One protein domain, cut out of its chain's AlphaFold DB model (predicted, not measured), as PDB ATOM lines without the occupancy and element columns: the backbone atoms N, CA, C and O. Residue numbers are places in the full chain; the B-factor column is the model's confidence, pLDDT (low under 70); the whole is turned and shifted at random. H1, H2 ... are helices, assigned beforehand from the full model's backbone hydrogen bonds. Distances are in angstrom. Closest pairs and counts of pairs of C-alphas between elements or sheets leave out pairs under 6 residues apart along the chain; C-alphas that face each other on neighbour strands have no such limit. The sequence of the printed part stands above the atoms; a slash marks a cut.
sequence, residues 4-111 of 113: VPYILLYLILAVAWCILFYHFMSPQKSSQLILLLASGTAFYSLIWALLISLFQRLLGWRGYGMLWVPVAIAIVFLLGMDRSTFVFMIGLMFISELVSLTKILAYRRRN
ATOM      1  N   VAL A   4     376.889 139.310 132.268       56.16
ATOM      2  CA  VAL A   4     375.849 138.470 132.887       56.16
ATOM      3  C   VAL A   4     376.118 136.951 132.819       56.16
ATOM      4  O   VAL A   4     375.957 136.312 133.856       56.16
ATOM      5  N   PRO A   5     376.580 136.339 131.701       74.31
ATOM      6  CA  PRO A   5     376.726 134.880 131.646       74.31
ATOM      7  C   PRO A   5     377.792 134.333 132.602       74.31
ATOM      8  O   PRO A   5     377.614 133.255 133.154       74.31
ATOM      9  N   TYR A   6     378.884 135.068 132.837       79.38
ATOM     10  CA  TYR A   6     379.983 134.578 133.677       79.38
ATOM     11  C   TYR A   6     379.683 134.709 135.170       79.38
ATOM     12  O   TYR A   6     380.066 133.838 135.942       79.38
ATOM     13  N   ILE A   7     378.967 135.765 135.572       81.38
ATOM     14  CA  ILE A   7     378.487 135.905 136.955       81.38
ATOM     15  C   ILE A   7     377.490 134.788 137.264       81.38
ATOM     16  O   ILE A   7     377.568 134.163 138.316       81.38
ATOM     17  N   LEU A   8     376.586 134.494 136.328       84.56
ATOM     18  CA  LEU A   8     375.586 133.447 136.503       84.56
ATOM     19  C   LEU A   8     376.231 132.050 136.544       84.56
ATOM     20  O   LEU A   8     375.881 131.243 137.399       84.56
ATOM     21  N   LEU A   9     377.244 131.804 135.703       87.06
ATOM     22  CA  LEU A   9     378.064 130.590 135.762       87.06
ATOM     23  C   LEU A   9     378.784 130.451 137.112       87.06
ATOM     24  O   LEU A   9     378.760 129.374 137.699       87.06
ATOM     25  N   TYR A  10     379.384 131.534 137.617       88.75
ATOM     26  CA  TYR A  10     380.021 131.548 138.936       88.75
ATOM     27  C   TYR A  10     379.029 131.193 140.045       88.75
ATOM     28  O   TYR A  10     379.321 130.320 140.855       88.75
ATOM     29  N   LEU A  11     377.847 131.816 140.052       88.75
ATOM     30  CA  LEU A  11     376.816 131.552 141.057       88.75
ATOM     31  C   LEU A  11     376.349 130.093 141.029       88.75
ATOM     32  O   LEU A  11     376.262 129.471 142.084       88.75
ATOM     33  N   ILE A  12     376.103 129.525 139.843       90.69
ATOM     34  CA  ILE A  12     375.711 128.115 139.706       90.69
ATOM     35  C   ILE A  12     376.804 127.195 140.257       90.69
ATOM     36  O   ILE A  12     376.509 126.298 141.045       90.69
ATOM     37  N   LEU A  13     378.064 127.425 139.877       92.00
ATOM     38  CA  LEU A  13     379.186 126.610 140.343       92.00
ATOM     39  C   LEU A  13     379.404 126.750 141.852       92.00
ATOM     40  O   LEU A  13     379.659 125.754 142.520       92.00
ATOM     41  N   ALA A  14     379.260 127.956 142.400       90.19
ATOM     42  CA  ALA A  14     379.407 128.208 143.827       90.19
ATOM     43  C   ALA A  14     378.293 127.532 144.643       90.19
ATOM     44  O   ALA A  14     378.575 126.894 145.654       90.19
ATOM     45  N   VAL A  15     377.038 127.583 144.179       91.25
ATOM     46  CA  VAL A  15     375.925 126.847 144.804       91.25
ATOM     47  C   VAL A  15     376.158 125.338 144.722       91.25
ATOM     48  O   VAL A  15     376.021 124.645 145.731       91.25
ATOM     49  N   ALA A  16     376.560 124.828 143.555       92.00
ATOM     50  CA  ALA A  16     376.890 123.415 143.386       92.00
ATOM     51  C   ALA A  16     378.017 122.987 144.338       92.00
ATOM     52  O   ALA A  16     377.934 121.927 144.953       92.00
ATOM     53  N   TRP A  17     379.031 123.835 144.522       93.69
ATOM     54  CA  TRP A  17     380.117 123.591 145.464       93.69
ATOM     55  C   TRP A  17     379.653 123.568 146.915       93.69
ATOM     56  O   TRP A  17     380.017 122.645 147.634       93.69
ATOM     57  N   CYS A  18     378.807 124.505 147.345       90.38
ATOM     58  CA  CYS A  18     378.225 124.479 148.688       90.38
ATOM     59  C   CYS A  18     377.476 123.168 148.960       90.38
ATOM     60  O   CYS A  18     377.639 122.576 150.026       90.38
ATOM     61  N   ILE A  19     376.695 122.683 147.987       90.06
ATOM     62  CA  ILE A  19     375.959 121.417 148.100       90.06
ATOM     63  C   ILE A  19     376.929 120.228 148.156       90.06
ATOM     64  O   ILE A  19     376.820 119.384 149.048       90.06
ATOM     65  N   LEU A  20     377.901 120.162 147.241       91.12
ATOM     66  CA  LEU A  20     378.900 119.089 147.207       91.12
ATOM     67  C   LEU A  20     379.726 119.052 148.497       91.12
ATOM     68  O   LEU A  20     379.896 117.989 149.096       91.12
ATOM     69  N   PHE A  21     380.183 120.211 148.962       90.31
ATOM     70  CA  PHE A  21     380.952 120.332 150.190       90.31
ATOM     71  C   PHE A  21     380.128 119.883 151.401       90.31
ATOM     72  O   PHE A  21     380.602 119.068 152.192       90.31
ATOM     73  N   TYR A  22     378.867 120.316 151.506       88.12
ATOM     74  CA  TYR A  22     377.952 119.877 152.562       88.12
ATOM     75  C   TYR A  22     377.768 118.352 152.597       88.12
ATOM     76  O   TYR A  22     377.780 117.737 153.666       88.12
ATOM     77  N   HIS A  23     377.602 117.720 151.432       87.31
ATOM     78  CA  HIS A  23     377.319 116.290 151.361       87.31
ATOM     79  C   HIS A  23     378.546 115.401 151.573       87.31
ATOM     80  O   HIS A  23     378.401 114.368 152.236       87.31
ATOM     81  N   PHE A  24     379.707 115.787 151.037       86.62
ATOM     82  CA  PHE A  24     380.879 114.911 150.940       86.62
ATOM     83  C   PHE A  24     382.060 115.309 151.830       86.62
ATOM     84  O   PHE A  24     382.855 114.442 152.178       86.62
ATOM     85  N   MET A  25     382.203 116.589 152.187       84.94
ATOM     86  CA  MET A  25     383.409 117.096 152.864       84.94
ATOM     87  C   MET A  25     383.140 117.745 154.222       84.94
ATOM     88  O   MET A  25     384.070 117.901 155.011       84.94
ATOM     89  N   SER A  26     381.889 118.107 154.519       80.12
ATOM     90  CA  SER A  26     381.540 118.695 155.807       80.12
ATOM     91  C   SER A  26     381.685 117.674 156.943       80.12
ATOM     92  O   SER A  26     381.049 116.615 156.887       80.12
ATOM     93  N   PRO A  27     382.435 117.995 158.014       75.75
ATOM     94  CA  PRO A  27     382.548 117.134 159.189       75.75
ATOM     95  C   PRO A  27     381.257 117.092 160.022       75.75
ATOM     96  O   PRO A  27     381.084 116.187 160.834       75.75
ATOM     97  N   GLN A  28     380.341 118.051 159.836       79.06
ATOM     98  CA  GLN A  28     379.077 118.133 160.571       79.06
ATOM     99  C   GLN A  28     377.903 118.406 159.626       79.06
ATOM    100  O   GLN A  28     377.959 119.289 158.771       79.06
ATOM    101  N   LYS A  29     376.802 117.666 159.782       77.62
ATOM    102  CA  LYS A  29     375.580 117.864 158.986       77.62
ATOM    103  C   LYS A  29     374.518 118.546 159.838       77.62
ATOM    104  O   LYS A  29     373.685 117.894 160.453       77.62
ATOM    105  N   SER A  30     374.603 119.873 159.897       81.75
ATOM    106  CA  SER A  30     373.609 120.740 160.534       81.75
ATOM    107  C   SER A  30     372.889 121.565 159.472       81.75
ATOM    108  O   SER A  30     373.514 122.043 158.526       81.75
ATOM    109  N   SER A  31     371.588 121.794 159.653       76.75
ATOM    110  CA  SER A  31     370.790 122.681 158.794       76.75
ATOM    111  C   SER A  31     371.352 124.108 158.740       76.75
ATOM    112  O   SER A  31     371.270 124.769 157.707       76.75
ATOM    113  N   GLN A  32     372.002 124.560 159.816       84.94
ATOM    114  CA  GLN A  32     372.658 125.868 159.881       84.94
ATOM    115  C   GLN A  32     373.931 125.936 159.026       84.94
ATOM    116  O   GLN A  32     374.324 127.017 158.594       84.94
ATOM    117  N   LEU A  33     374.561 124.795 158.731       84.00
ATOM    118  CA  LEU A  33     375.830 124.756 158.010       84.00
ATOM    119  C   LEU A  33     375.667 125.174 156.543       84.00
ATOM    120  O   LEU A  33     376.534 125.854 156.015       84.00
ATOM    121  N   ILE A  34     374.535 124.868 155.902       83.50
ATOM    122  CA  ILE A  34     374.248 125.335 154.532       83.50
ATOM    123  C   ILE A  34     374.168 126.866 154.469       83.50
ATOM    124  O   ILE A  34     374.733 127.475 153.561       83.50
ATOM    125  N   LEU A  35     373.512 127.497 155.448       85.81
ATOM    126  CA  LEU A  35     373.455 128.959 155.550       85.81
ATOM    127  C   LEU A  35     374.848 129.555 155.793       85.81
ATOM    128  O   LEU A  35     375.193 130.598 155.235       85.81
ATOM    129  N   LEU A  36     375.671 128.868 156.583       87.06
ATOM    130  CA  LEU A  36     377.051 129.261 156.866       87.06
ATOM    131  C   LEU A  36     377.950 129.152 155.622       87.06
ATOM    132  O   LEU A  36     378.718 130.063 155.333       87.06
ATOM    133  N   LEU A  37     377.794 128.099 154.817       88.38
ATOM    134  CA  LEU A  37     378.488 127.954 153.532       88.38
ATOM    135  C   LEU A  37     378.041 129.025 152.525       88.38
ATOM    136  O   LEU A  37     378.871 129.614 151.828       88.38
ATOM    137  N   ALA A  38     376.741 129.325 152.465       86.69
ATOM    138  CA  ALA A  38     376.205 130.364 151.588       86.69
ATOM    139  C   ALA A  38     376.714 131.764 151.973       86.69
ATOM    140  O   ALA A  38     377.188 132.512 151.115       86.69
ATOM    141  N   SER A  39     376.678 132.105 153.262       86.56
ATOM    142  CA  SER A  39     377.213 133.376 153.770       86.56
ATOM    143  C   SER A  39     378.732 133.470 153.599       86.56
ATOM    144  O   SER A  39     379.217 134.502 153.140       86.56
ATOM    145  N   GLY A  40     379.477 132.387 153.843       86.00
ATOM    146  CA  GLY A  40     380.914 132.316 153.574       86.00
ATOM    147  C   GLY A  40     381.252 132.526 152.096       86.00
ATOM    148  O   GLY A  40     382.192 133.245 151.769       86.00
ATOM    149  N   THR A  41     380.435 131.989 151.188       88.69
ATOM    150  CA  THR A  41     380.578 132.211 149.740       88.69
ATOM    151  C   THR A  41     380.338 133.667 149.354       88.69
ATOM    152  O   THR A  41     381.105 134.242 148.575       88.69
ATOM    153  N   ALA A  42     379.288 134.285 149.900       86.00
ATOM    154  CA  ALA A  42     378.989 135.693 149.661       86.00
ATOM    155  C   ALA A  42     380.111 136.599 150.195       86.00
ATOM    156  O   ALA A  42     380.578 137.492 149.489       86.00
ATOM    157  N   PHE A  43     380.595 136.321 151.406       86.38
ATOM    158  CA  PHE A  43     381.697 137.049 152.024       86.38
ATOM    159  C   PHE A  43     382.995 136.919 151.220       86.38
ATOM    160  O   PHE A  43     383.626 137.928 150.901       86.38
ATOM    161  N   TYR A  44     383.344 135.699 150.801       84.75
ATOM    162  CA  TYR A  44     384.479 135.452 149.914       84.75
ATOM    163  C   TYR A  44     384.354 136.244 148.606       84.75
ATOM    164  O   TYR A  44     385.300 136.907 148.189       84.75
ATOM    165  N   SER A  45     383.172 136.241 147.983       84.94
ATOM    166  CA  SER A  45     382.921 136.971 146.734       84.94
ATOM    167  C   SER A  45     383.127 138.482 146.888       84.94
ATOM    168  O   SER A  45     383.685 139.119 145.994       84.94
ATOM    169  N   LEU A  46     382.709 139.056 148.021       84.62
ATOM    170  CA  LEU A  46     382.898 140.476 148.337       84.62
ATOM    171  C   LEU A  46     384.374 140.823 148.535       84.62
ATOM    172  O   LEU A  46     384.863 141.779 147.932       84.62
ATOM    173  N   ILE A  47     385.088 140.026 149.337       83.88
ATOM    174  CA  ILE A  47     386.535 140.167 149.540       83.88
ATOM    175  C   ILE A  47     387.254 140.102 148.195       83.88
ATOM    176  O   ILE A  47     388.079 140.958 147.879       83.88
ATOM    177  N   TRP A  48     386.899 139.118 147.374       78.75
ATOM    178  CA  TRP A  48     387.508 138.898 146.076       78.75
ATOM    179  C   TRP A  48     387.265 140.059 145.108       78.75
ATOM    180  O   TRP A  48     388.195 140.527 144.451       78.75
ATOM    181  N   ALA A  49     386.037 140.583 145.055       79.62
ATOM    182  CA  ALA A  49     385.706 141.754 144.249       79.62
ATOM    183  C   ALA A  49     386.508 142.992 144.684       79.62
ATOM    184  O   ALA A  49     387.084 143.675 143.836       79.62
ATOM    185  N   LEU A  50     386.600 143.242 145.996       82.56
ATOM    186  CA  LEU A  50     387.398 144.334 146.563       82.56
ATOM    187  C   LEU A  50     388.882 144.198 146.212       82.56
ATOM    188  O   LEU A  50     389.488 145.162 145.743       82.56
ATOM    189  N   LEU A  51     389.453 143.004 146.388       79.06
ATOM    190  CA  LEU A  51     390.844 142.706 146.047       79.06
ATOM    191  C   LEU A  51     391.119 142.931 144.567       79.06
ATOM    192  O   LEU A  51     392.071 143.628 144.236       79.06
ATOM    193  N   ILE A  52     390.275 142.416 143.670       77.19
ATOM    194  CA  ILE A  52     390.432 142.640 142.228       77.19
ATOM    195  C   ILE A  52     390.428 144.138 141.913       77.19
ATOM    196  O   ILE A  52     391.295 144.605 141.171       77.19
ATOM    197  N   SER A  53     389.487 144.905 142.468       78.25
ATOM    198  CA  SER A  53     389.424 146.353 142.248       78.25
ATOM    199  C   SER A  53     390.667 147.079 142.775       78.25
ATOM    200  O   SER A  53     391.196 147.958 142.094       78.25
ATOM    201  N   LEU A  54     391.173 146.691 143.948       80.81
ATOM    202  CA  LEU A  54     392.405 147.229 144.533       80.81
ATOM    203  C   LEU A  54     393.636 146.895 143.687       80.81
ATOM    204  O   LEU A  54     394.392 147.797 143.336       80.81
ATOM    205  N   PHE A  55     393.810 145.630 143.299       75.94
ATOM    206  CA  PHE A  55     394.929 145.175 142.469       75.94
ATOM    207  C   PHE A  55     394.931 145.850 141.091       75.94
ATOM    208  O   PHE A  55     395.982 146.284 140.619       75.94
ATOM    209  N   GLN A  56     393.758 146.008 140.467       75.25
ATOM    210  CA  GLN A  56     393.619 146.749 139.209       75.25
ATOM    211  C   GLN A  56     394.029 148.216 139.350       75.25
ATOM    212  O   GLN A  56     394.653 148.762 138.440       75.25
ATOM    213  N   ARG A  57     393.679 148.852 140.474       79.44
ATOM    214  CA  ARG A  57     393.973 150.266 140.730       79.44
ATOM    215  C   ARG A  57     395.434 150.510 141.113       79.44
ATOM    216  O   ARG A  57     395.994 151.508 140.679       79.44
ATOM    217  N   LEU A  58     396.030 149.632 141.919       77.44
ATOM    218  CA  LEU A  58     397.376 149.810 142.475       77.44
ATOM    219  C   LEU A  58     398.484 149.339 141.532       77.44
ATOM    220  O   LEU A  58     399.477 150.034 141.359       77.44
ATOM    221  N   LEU A  59     398.327 148.158 140.932       71.56
ATOM    222  CA  LEU A  59     399.391 147.510 140.155       71.56
ATOM    223  C   LEU A  59     399.183 147.642 138.644       71.56
ATOM    224  O   LEU A  59     400.036 147.230 137.863       71.56
ATOM    225  N   GLY A  60     398.033 148.173 138.210       67.06
ATOM    226  CA  GLY A  60     397.678 148.277 136.792       67.06
ATOM    227  C   GLY A  60     397.570 146.923 136.083       67.06
ATOM    228  O   GLY A  60     397.451 146.873 134.858       67.06
ATOM    229  N   TRP A  61     397.612 145.814 136.829       68.00
ATOM    230  CA  TRP A  61     397.584 144.469 136.275       68.00
ATOM    231  C   TRP A  61     396.253 144.235 135.570       68.00
ATOM    232  O   TRP A  61     395.181 144.408 136.147       68.00
ATOM    233  N   ARG A  62     396.320 143.841 134.297       64.56
ATOM    234  CA  ARG A  62     395.170 143.455 133.473       64.56
ATOM    235  C   ARG A  62     395.435 142.061 132.905       64.56
ATOM    236  O   ARG A  62     396.482 141.824 132.314       64.56
ATOM    237  N   GLY A  63     394.491 141.137 133.074       67.00
ATOM    238  CA  GLY A  63     394.589 139.785 132.508       67.00
ATOM    239  C   GLY A  63     395.306 138.780 133.414       67.00
ATOM    240  O   GLY A  63     394.967 138.661 134.587       67.00
ATOM    241  N   TYR A  64     396.268 138.034 132.858       65.31
ATOM    242  CA  TYR A  64     396.861 136.831 133.466       65.31
ATOM    243  C   TYR A  64     397.563 137.059 134.813       65.31
ATOM    244  O   TYR A  64     397.599 136.145 135.628       65.31
ATOM    245  N   GLY A  65     398.054 138.272 135.094       65.62
ATOM    246  CA  GLY A  65     398.639 138.608 136.401       65.62
ATOM    247  C   GLY A  65     397.658 138.438 137.572       65.62
ATOM    248  O   GLY A  65     398.073 138.106 138.677       65.62
ATOM    249  N   MET A  66     396.347 138.573 137.328       70.19
ATOM    250  CA  MET A  66     395.320 138.347 138.356       70.19
ATOM    251  C   MET A  66     395.151 136.874 138.739       70.19
ATOM    252  O   MET A  66     394.568 136.607 139.782       70.19
ATOM    253  N   LEU A  67     395.657 135.930 137.937       71.81
ATOM    254  CA  LEU A  67     395.593 134.495 138.243       71.81
ATOM    255  C   LEU A  67     396.578 134.085 139.348       71.81
ATOM    256  O   LEU A  67     396.455 133.005 139.897       71.81
ATOM    257  N   TRP A  68     397.538 134.941 139.707       74.31
ATOM    258  CA  TRP A  68     398.455 134.670 140.820       74.31
ATOM    259  C   TRP A  68     397.900 135.111 142.176       74.31
ATOM    260  O   TRP A  68     398.367 134.658 143.220       74.31
ATOM    261  N   VAL A  69     396.888 135.984 142.176       76.19
ATOM    262  CA  VAL A  69     396.277 136.509 143.403       76.19
ATOM    263  C   VAL A  69     395.601 135.399 144.227       76.19
ATOM    264  O   VAL A  69     395.852 135.358 145.429       76.19
ATOM    265  N   PRO A  70     394.817 134.459 143.654       74.56
ATOM    266  CA  PRO A  70     394.202 133.378 144.428       74.56
ATOM    267  C   PRO A  70     395.254 132.482 145.080       74.56
ATOM    268  O   PRO A  70     395.116 132.124 146.245       74.56
ATOM    269  N   VAL A  71     396.347 132.194 144.364       76.94
ATOM    270  CA  VAL A  71     397.475 131.394 144.863       76.94
ATOM    271  C   VAL A  71     398.152 132.071 146.057       76.94
ATOM    272  O   VAL A  71     398.385 131.430 147.081       76.94
ATOM    273  N   ALA A  72     398.423 133.376 145.967       76.50
ATOM    274  CA  ALA A  72     399.015 134.134 147.068       76.50
ATOM    275  C   ALA A  72     398.102 134.161 148.307       76.50
ATOM    276  O   ALA A  72     398.574 133.996 149.430       76.50
ATOM    277  N   ILE A  73     396.790 134.312 148.110       77.75
ATOM    278  CA  ILE A  73     395.822 134.300 149.213       77.75
ATOM    279  C   ILE A  73     395.685 132.900 149.821       77.75
ATOM    280  O   ILE A  73     395.596 132.779 151.041       77.75
ATOM    281  N   ALA A  74     395.730 131.840 149.010       76.44
ATOM    282  CA  ALA A  74     395.716 130.467 149.506       76.44
ATOM    283  C   ALA A  74     396.894 130.193 150.455       76.44
ATOM    284  O   ALA A  74     396.703 129.572 151.497       76.44
ATOM    285  N   ILE A  75     398.090 130.712 150.154       78.12
ATOM    286  CA  ILE A  75     399.263 130.584 151.035       78.12
ATOM    287  C   ILE A  75     399.016 131.266 152.389       78.12
ATOM    288  O   ILE A  75     399.337 130.697 153.430       78.12
ATOM    289  N   VAL A  76     398.413 132.459 152.394       76.50
ATOM    290  CA  VAL A  76     398.098 133.190 153.634       76.50
ATOM    291  C   VAL A  76     397.028 132.459 154.452       76.50
ATOM    292  O   VAL A  76     397.169 132.312 155.666       76.50
ATOM    293  N   PHE A  77     395.978 131.950 153.804       76.38
ATOM    294  CA  PHE A  77     394.903 131.226 154.485       76.38
ATOM    295  C   PHE A  77     395.315 129.853 155.015       76.38
ATOM    296  O   PHE A  77     394.763 129.422 156.026       76.38
ATOM    297  N   LEU A  78     396.313 129.202 154.409       76.75
ATOM    298  CA  LEU A  78     396.866 127.937 154.905       76.75
ATOM    299  C   LEU A  78     397.356 128.055 156.359       76.75
ATOM    300  O   LEU A  78     397.257 127.099 157.121       76.75
ATOM    301  N   LEU A  79     397.878 129.224 156.744       77.12
ATOM    302  CA  LEU A  79     398.458 129.454 158.069       77.12
ATOM    303  C   LEU A  79     397.425 129.847 159.135       77.12
ATOM    304  O   LEU A  79     397.721 129.752 160.322       77.12
ATOM    305  N   GLY A  80     396.238 130.312 158.731       76.38
ATOM    306  CA  GLY A  80     395.270 130.940 159.639       76.38
ATOM    307  C   GLY A  80     393.923 130.232 159.771       76.38
ATOM    308  O   GLY A  80     393.121 130.641 160.607       76.38
ATOM    309  N   MET A  81     393.642 129.217 158.949       84.00
ATOM    310  CA  MET A  81     392.317 128.592 158.868       84.00
ATOM    311  C   MET A  81     392.350 127.107 159.226       84.00
ATOM    312  O   MET A  81     393.324 126.399 158.976       84.00
ATOM    313  N   ASP A  82     391.245 126.614 159.778       85.38
ATOM    314  CA  ASP A  82     391.025 125.187 159.967       85.38
ATOM    315  C   ASP A  82     390.919 124.459 158.615       85.38
ATOM    316  O   ASP A  82     390.506 125.020 157.595       85.38
ATOM    317  N   ARG A  83     391.279 123.171 158.607       83.44
ATOM    318  CA  ARG A  83     391.388 122.374 157.377       83.44
ATOM    319  C   ARG A  83     390.088 122.350 156.569       83.44
ATOM    320  O   ARG A  83     390.142 122.430 155.346       83.44
ATOM    321  N   SER A  84     388.935 122.244 157.227       84.00
ATOM    322  CA  SER A  84     387.624 122.243 156.566       84.00
ATOM    323  C   SER A  84     387.346 123.560 155.854       84.00
ATOM    324  O   SER A  84     387.032 123.559 154.661       84.00
ATOM    325  N   THR A  85     387.506 124.685 156.550       84.62
ATOM    326  CA  THR A  85     387.248 126.003 155.963       84.62
ATOM    327  C   THR A  85     388.262 126.325 154.866       84.62
ATOM    328  O   THR A  85     387.890 126.874 153.831       84.62
ATOM    329  N   PHE A  86     389.519 125.900 155.022       86.62
ATOM    330  CA  PHE A  86     390.538 126.030 153.983       86.62
ATOM    331  C   PHE A  86     390.165 125.281 152.695       86.62
ATOM    332  O   PHE A  86     390.197 125.864 151.611       86.62
ATOM    333  N   VAL A  87     389.747 124.013 152.798       87.94
ATOM    334  CA  VAL A  87     389.316 123.219 151.632       87.94
ATOM    335  C   VAL A  87     388.099 123.855 150.961       87.94
ATOM    336  O   VAL A  87     388.033 123.924 149.732       87.94
ATOM    337  N   PHE A  88     387.156 124.371 151.754       88.94
ATOM    338  CA  PHE A  88     385.999 125.078 151.220       88.94
ATOM    339  C   PHE A  88     386.402 126.332 150.427       88.94
ATOM    340  O   PHE A  88     385.951 126.507 149.292       88.94
ATOM    341  N   MET A  89     387.290 127.162 150.989       87.56
ATOM    342  CA  MET A  89     387.806 128.376 150.344       87.56
ATOM    343  C   MET A  89     388.601 128.073 149.072       87.56
ATOM    344  O   MET A  89     388.411 128.760 148.069       87.56
ATOM    345  N   ILE A  90     389.428 127.021 149.066       88.25
ATOM    346  CA  ILE A  90     390.138 126.575 147.857       88.25
ATOM    347  C   ILE A  90     389.156 126.248 146.734       88.25
ATOM    348  O   ILE A  90     389.383 126.640 145.591       88.25
ATOM    349  N   GLY A  91     388.052 125.560 147.033       89.00
ATOM    350  CA  GLY A  91     387.054 125.250 146.012       89.00
ATOM    351  C   GLY A  91     386.432 126.506 145.397       89.00
ATOM    352  O   GLY A  91     386.284 126.591 144.178       89.00
ATOM    353  N   LEU A  92     386.152 127.528 146.212       89.44
ATOM    354  CA  LEU A  92     385.657 128.821 145.724       89.44
ATOM    355  C   LEU A  92     386.705 129.591 144.904       89.44
ATOM    356  O   LEU A  92     386.353 130.197 143.887       89.44
ATOM    357  N   MET A  93     387.979 129.547 145.306       88.00
ATOM    358  CA  MET A  93     389.096 130.101 144.531       88.00
ATOM    359  C   MET A  93     389.205 129.424 143.167       88.00
ATOM    360  O   MET A  93     389.231 130.108 142.145       88.00
ATOM    361  N   PHE A  94     389.180 128.091 143.143       88.19
ATOM    362  CA  PHE A  94     389.265 127.305 141.919       88.19
ATOM    363  C   PHE A  94     388.104 127.604 140.965       88.19
ATOM    364  O   PHE A  94     388.313 127.817 139.772       88.19
ATOM    365  N   ILE A  95     386.877 127.706 141.486       90.06
ATOM    366  CA  ILE A  95     385.710 128.111 140.690       90.06
ATOM    367  C   ILE A  95     385.902 129.516 140.112       90.06
ATOM    368  O   ILE A  95     385.627 129.743 138.933       90.06
ATOM    369  N   SER A  96     386.397 130.459 140.916       85.31
ATOM    370  CA  SER A  96     386.656 131.828 140.465       85.31
ATOM    371  C   SER A  96     387.708 131.888 139.352       85.31
ATOM    372  O   SER A  96     387.515 132.578 138.342       85.31
ATOM    373  N   GLU A  97     388.796 131.126 139.483       84.81
ATOM    374  CA  GLU A  97     389.817 131.004 138.444       84.81
ATOM    375  C   GLU A  97     389.268 130.361 137.176       84.81
ATOM    376  O   GLU A  97     389.502 130.873 136.085       84.81
ATOM    377  N   LEU A  98     388.481 129.291 137.292       86.81
ATOM    378  CA  LEU A  98     387.904 128.590 136.147       86.81
ATOM    379  C   LEU A  98     386.957 129.499 135.351       86.81
ATOM    380  O   LEU A  98     387.019 129.551 134.116       86.81
ATOM    381  N   VAL A  99     386.127 130.288 136.040       86.06
ATOM    382  CA  VAL A  99     385.269 131.306 135.409       86.06
ATOM    383  C   VAL A  99     386.111 132.416 134.763       86.06
ATOM    384  O   VAL A  99     385.806 132.891 133.664       86.06
ATOM    385  N   SER A 100     387.211 132.816 135.399       81.88
ATOM    386  CA  SER A 100     388.126 133.826 134.855       81.88
ATOM    387  C   SER A 100     388.862 133.324 133.607       81.88
ATOM    388  O   SER A 100     388.920 134.028 132.597       81.88
ATOM    389  N   LEU A 101     389.353 132.084 133.621       82.50
ATOM    390  CA  LEU A 101     390.011 131.422 132.496       82.50
ATOM    391  C   LEU A 101     389.055 131.232 131.323       82.50
ATOM    392  O   LEU A 101     389.398 131.581 130.194       82.50
ATOM    393  N   THR A 102     387.836 130.750 131.567       82.81
ATOM    394  CA  THR A 102     386.816 130.619 130.513       82.81
ATOM    395  C   THR A 102     386.473 131.970 129.887       82.81
ATOM    396  O   THR A 102     386.338 132.057 128.664       82.81
ATOM    397  N   LYS A 103     386.417 133.051 130.676       80.31
ATOM    398  CA  LYS A 103     386.254 134.416 130.158       80.31
ATOM    399  C   LYS A 103     387.437 134.852 129.286       80.31
ATOM    400  O   LYS A 103     387.213 135.393 128.203       80.31
ATOM    401  N   ILE A 104     388.672 134.605 129.723       77.25
ATOM    402  CA  ILE A 104     389.892 134.945 128.970       77.25
ATOM    403  C   ILE A 104     389.956 134.160 127.649       77.25
ATOM    404  O   ILE A 104     390.147 134.752 126.586       77.25
ATOM    405  N   LEU A 105     389.730 132.844 127.687       79.25
ATOM    406  CA  LEU A 105     389.740 131.974 126.506       79.25
ATOM    407  C   LEU A 105     388.640 132.353 125.508       79.25
ATOM    408  O   LEU A 105     388.894 132.430 124.305       79.25
ATOM    409  N   ALA A 106     387.427 132.633 125.992       79.38
ATOM    410  CA  ALA A 106     386.323 133.081 125.146       79.38
ATOM    411  C   ALA A 106     386.595 134.456 124.518       79.38
ATOM    412  O   ALA A 106     386.248 134.677 123.358       79.38
ATOM    413  N   TYR A 107     387.232 135.374 125.255       75.25
ATOM    414  CA  TYR A 107     387.660 136.663 124.713       75.25
ATOM    415  C   TYR A 107     388.700 136.482 123.602       75.25
ATOM    416  O   TYR A 107     388.513 137.025 122.515       75.25
ATOM    417  N   ARG A 108     389.727 135.649 123.824       72.00
ATOM    418  CA  ARG A 108     390.775 135.355 122.832       72.00
ATOM    419  C   ARG A 108     390.224 134.691 121.567       72.00
ATOM    420  O   ARG A 108     390.612 135.066 120.470       72.00
ATOM    421  N   ARG A 109     389.262 133.764 121.689       71.12
ATOM    422  CA  ARG A 109     388.567 133.182 120.520       71.12
ATOM    423  C   ARG A 109     387.824 134.230 119.691       71.12
ATOM    424  O   ARG A 109     387.673 134.057 118.489       71.12
ATOM    425  N   ARG A 110     387.324 135.289 120.332       71.25
ATOM    426  CA  ARG A 110     386.533 136.337 119.674       71.25
ATOM    427  C   ARG A 110     387.384 137.488 119.129       71.25
ATOM    428  O   ARG A 110     386.928 138.160 118.216       71.25
ATOM    429  N   ASN A 111     388.580 137.694 119.681       66.31
ATOM    430  CA  ASN A 111     389.595 138.649 119.234       66.31
ATOM    431  C   ASN A 111     390.958 137.932 119.147       66.31
ATOM    432  O   ASN A 111     391.737 138.012 120.097       66.31
TER     433      ASN A 111
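AT A GLANCE: This is residues 4 to 111 of the 113 residues of an uncharacterized protein of Chitinophaga agri (UniProt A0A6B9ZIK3). Three helices make a loose layer, with H4 between H1 on one side and H3 on the other, and the longest helix, H2, crosses over one face of that layer from near the end of H1 toward the beginning of H3. H1 and H3 both run opposite ways to H4, H3 side by side with it with their lines at 1 degree, and residues 105 to 111, of which 105 to 110 belong to H4, stick out at one end. The printed part has 108 residues with four named helices, H1, H2, H3 and H4 along the chain, and no named strand; the class is all helix. It is compact by its radius of gyration of the C-alphas, 14.9 A, yet elongated, with spans of 47 by 30 by 18 A.

HOW THE PARTS SIT: H2, residues 31 to 59, touches H1, residues 4 to 24, at a steep tilt of 42 degrees, opposite ways. Their closest C-alphas are those of Leu 37 and Cys 18, 6.0 A apart; H2 touches H1 with residues 33 to 41 alone, H1 touches H2 with residues 14 to 22 alone, and the two form a helical hairpin. H2 only just touches H4, residues 83 to 110, with 3 pairs of C-alphas within 8 A, the closest being Thr 41 and Leu 92 at 7.3 A; they run the same way at a steep tilt of 51 degrees. H2 and H3, residues 64 to 80, are close but not clearly touching, with the C-alphas of Ile 52 and Met 66 at 7.6 A. H4 is the hub, touching three helices. It touches H1 at a shallow tilt of 28 degrees, opposite ways, closest at the C-alphas of Val 99 and Tyr 10, 6.3 A. H3 and H4 form a helical hairpin at a shallow tilt of 1 degree, opposite ways, closest at the C-alphas of Pro 70 and Met 93, 6.1 A. The helix packing is part aligned, part crossed: 2 of 4 touching pairs are at a shallow tilt. H1 and H3 are apart. In H1 and H4 every O i to N i+4 pair is within hydrogen-bond range; in H2 24 of 25 are, and in H3 7 of 13.

IN THESE COORDINATES: H2 is 42.2 A long, from C-alpha 31 at (370.790, 122.681, 158.794) to C-alpha 59. H4 is 40.5 A long and ends with C-alpha 110 at (386.533, 136.337, 119.674). H1 is 30.1 A long and begins with C-alpha 4 at (375.849, 138.470, 132.887). H3 is 26.9 A long.

THE WHOLE: The C-alphas farthest apart in the domain, those of Ser 30 and Asn 111, are 47.8 A apart. Residues 105 to 111, of which 105 to 110 belong to H4, stand free. The printed part has no cut. The links from H2 to H3 and from H3 to H4 are tight, and that from H1 to H2 is short. The mean pLDDT of the printed part is 81.3; residue 4, residues 60 to 65 and residue 111 are under 70.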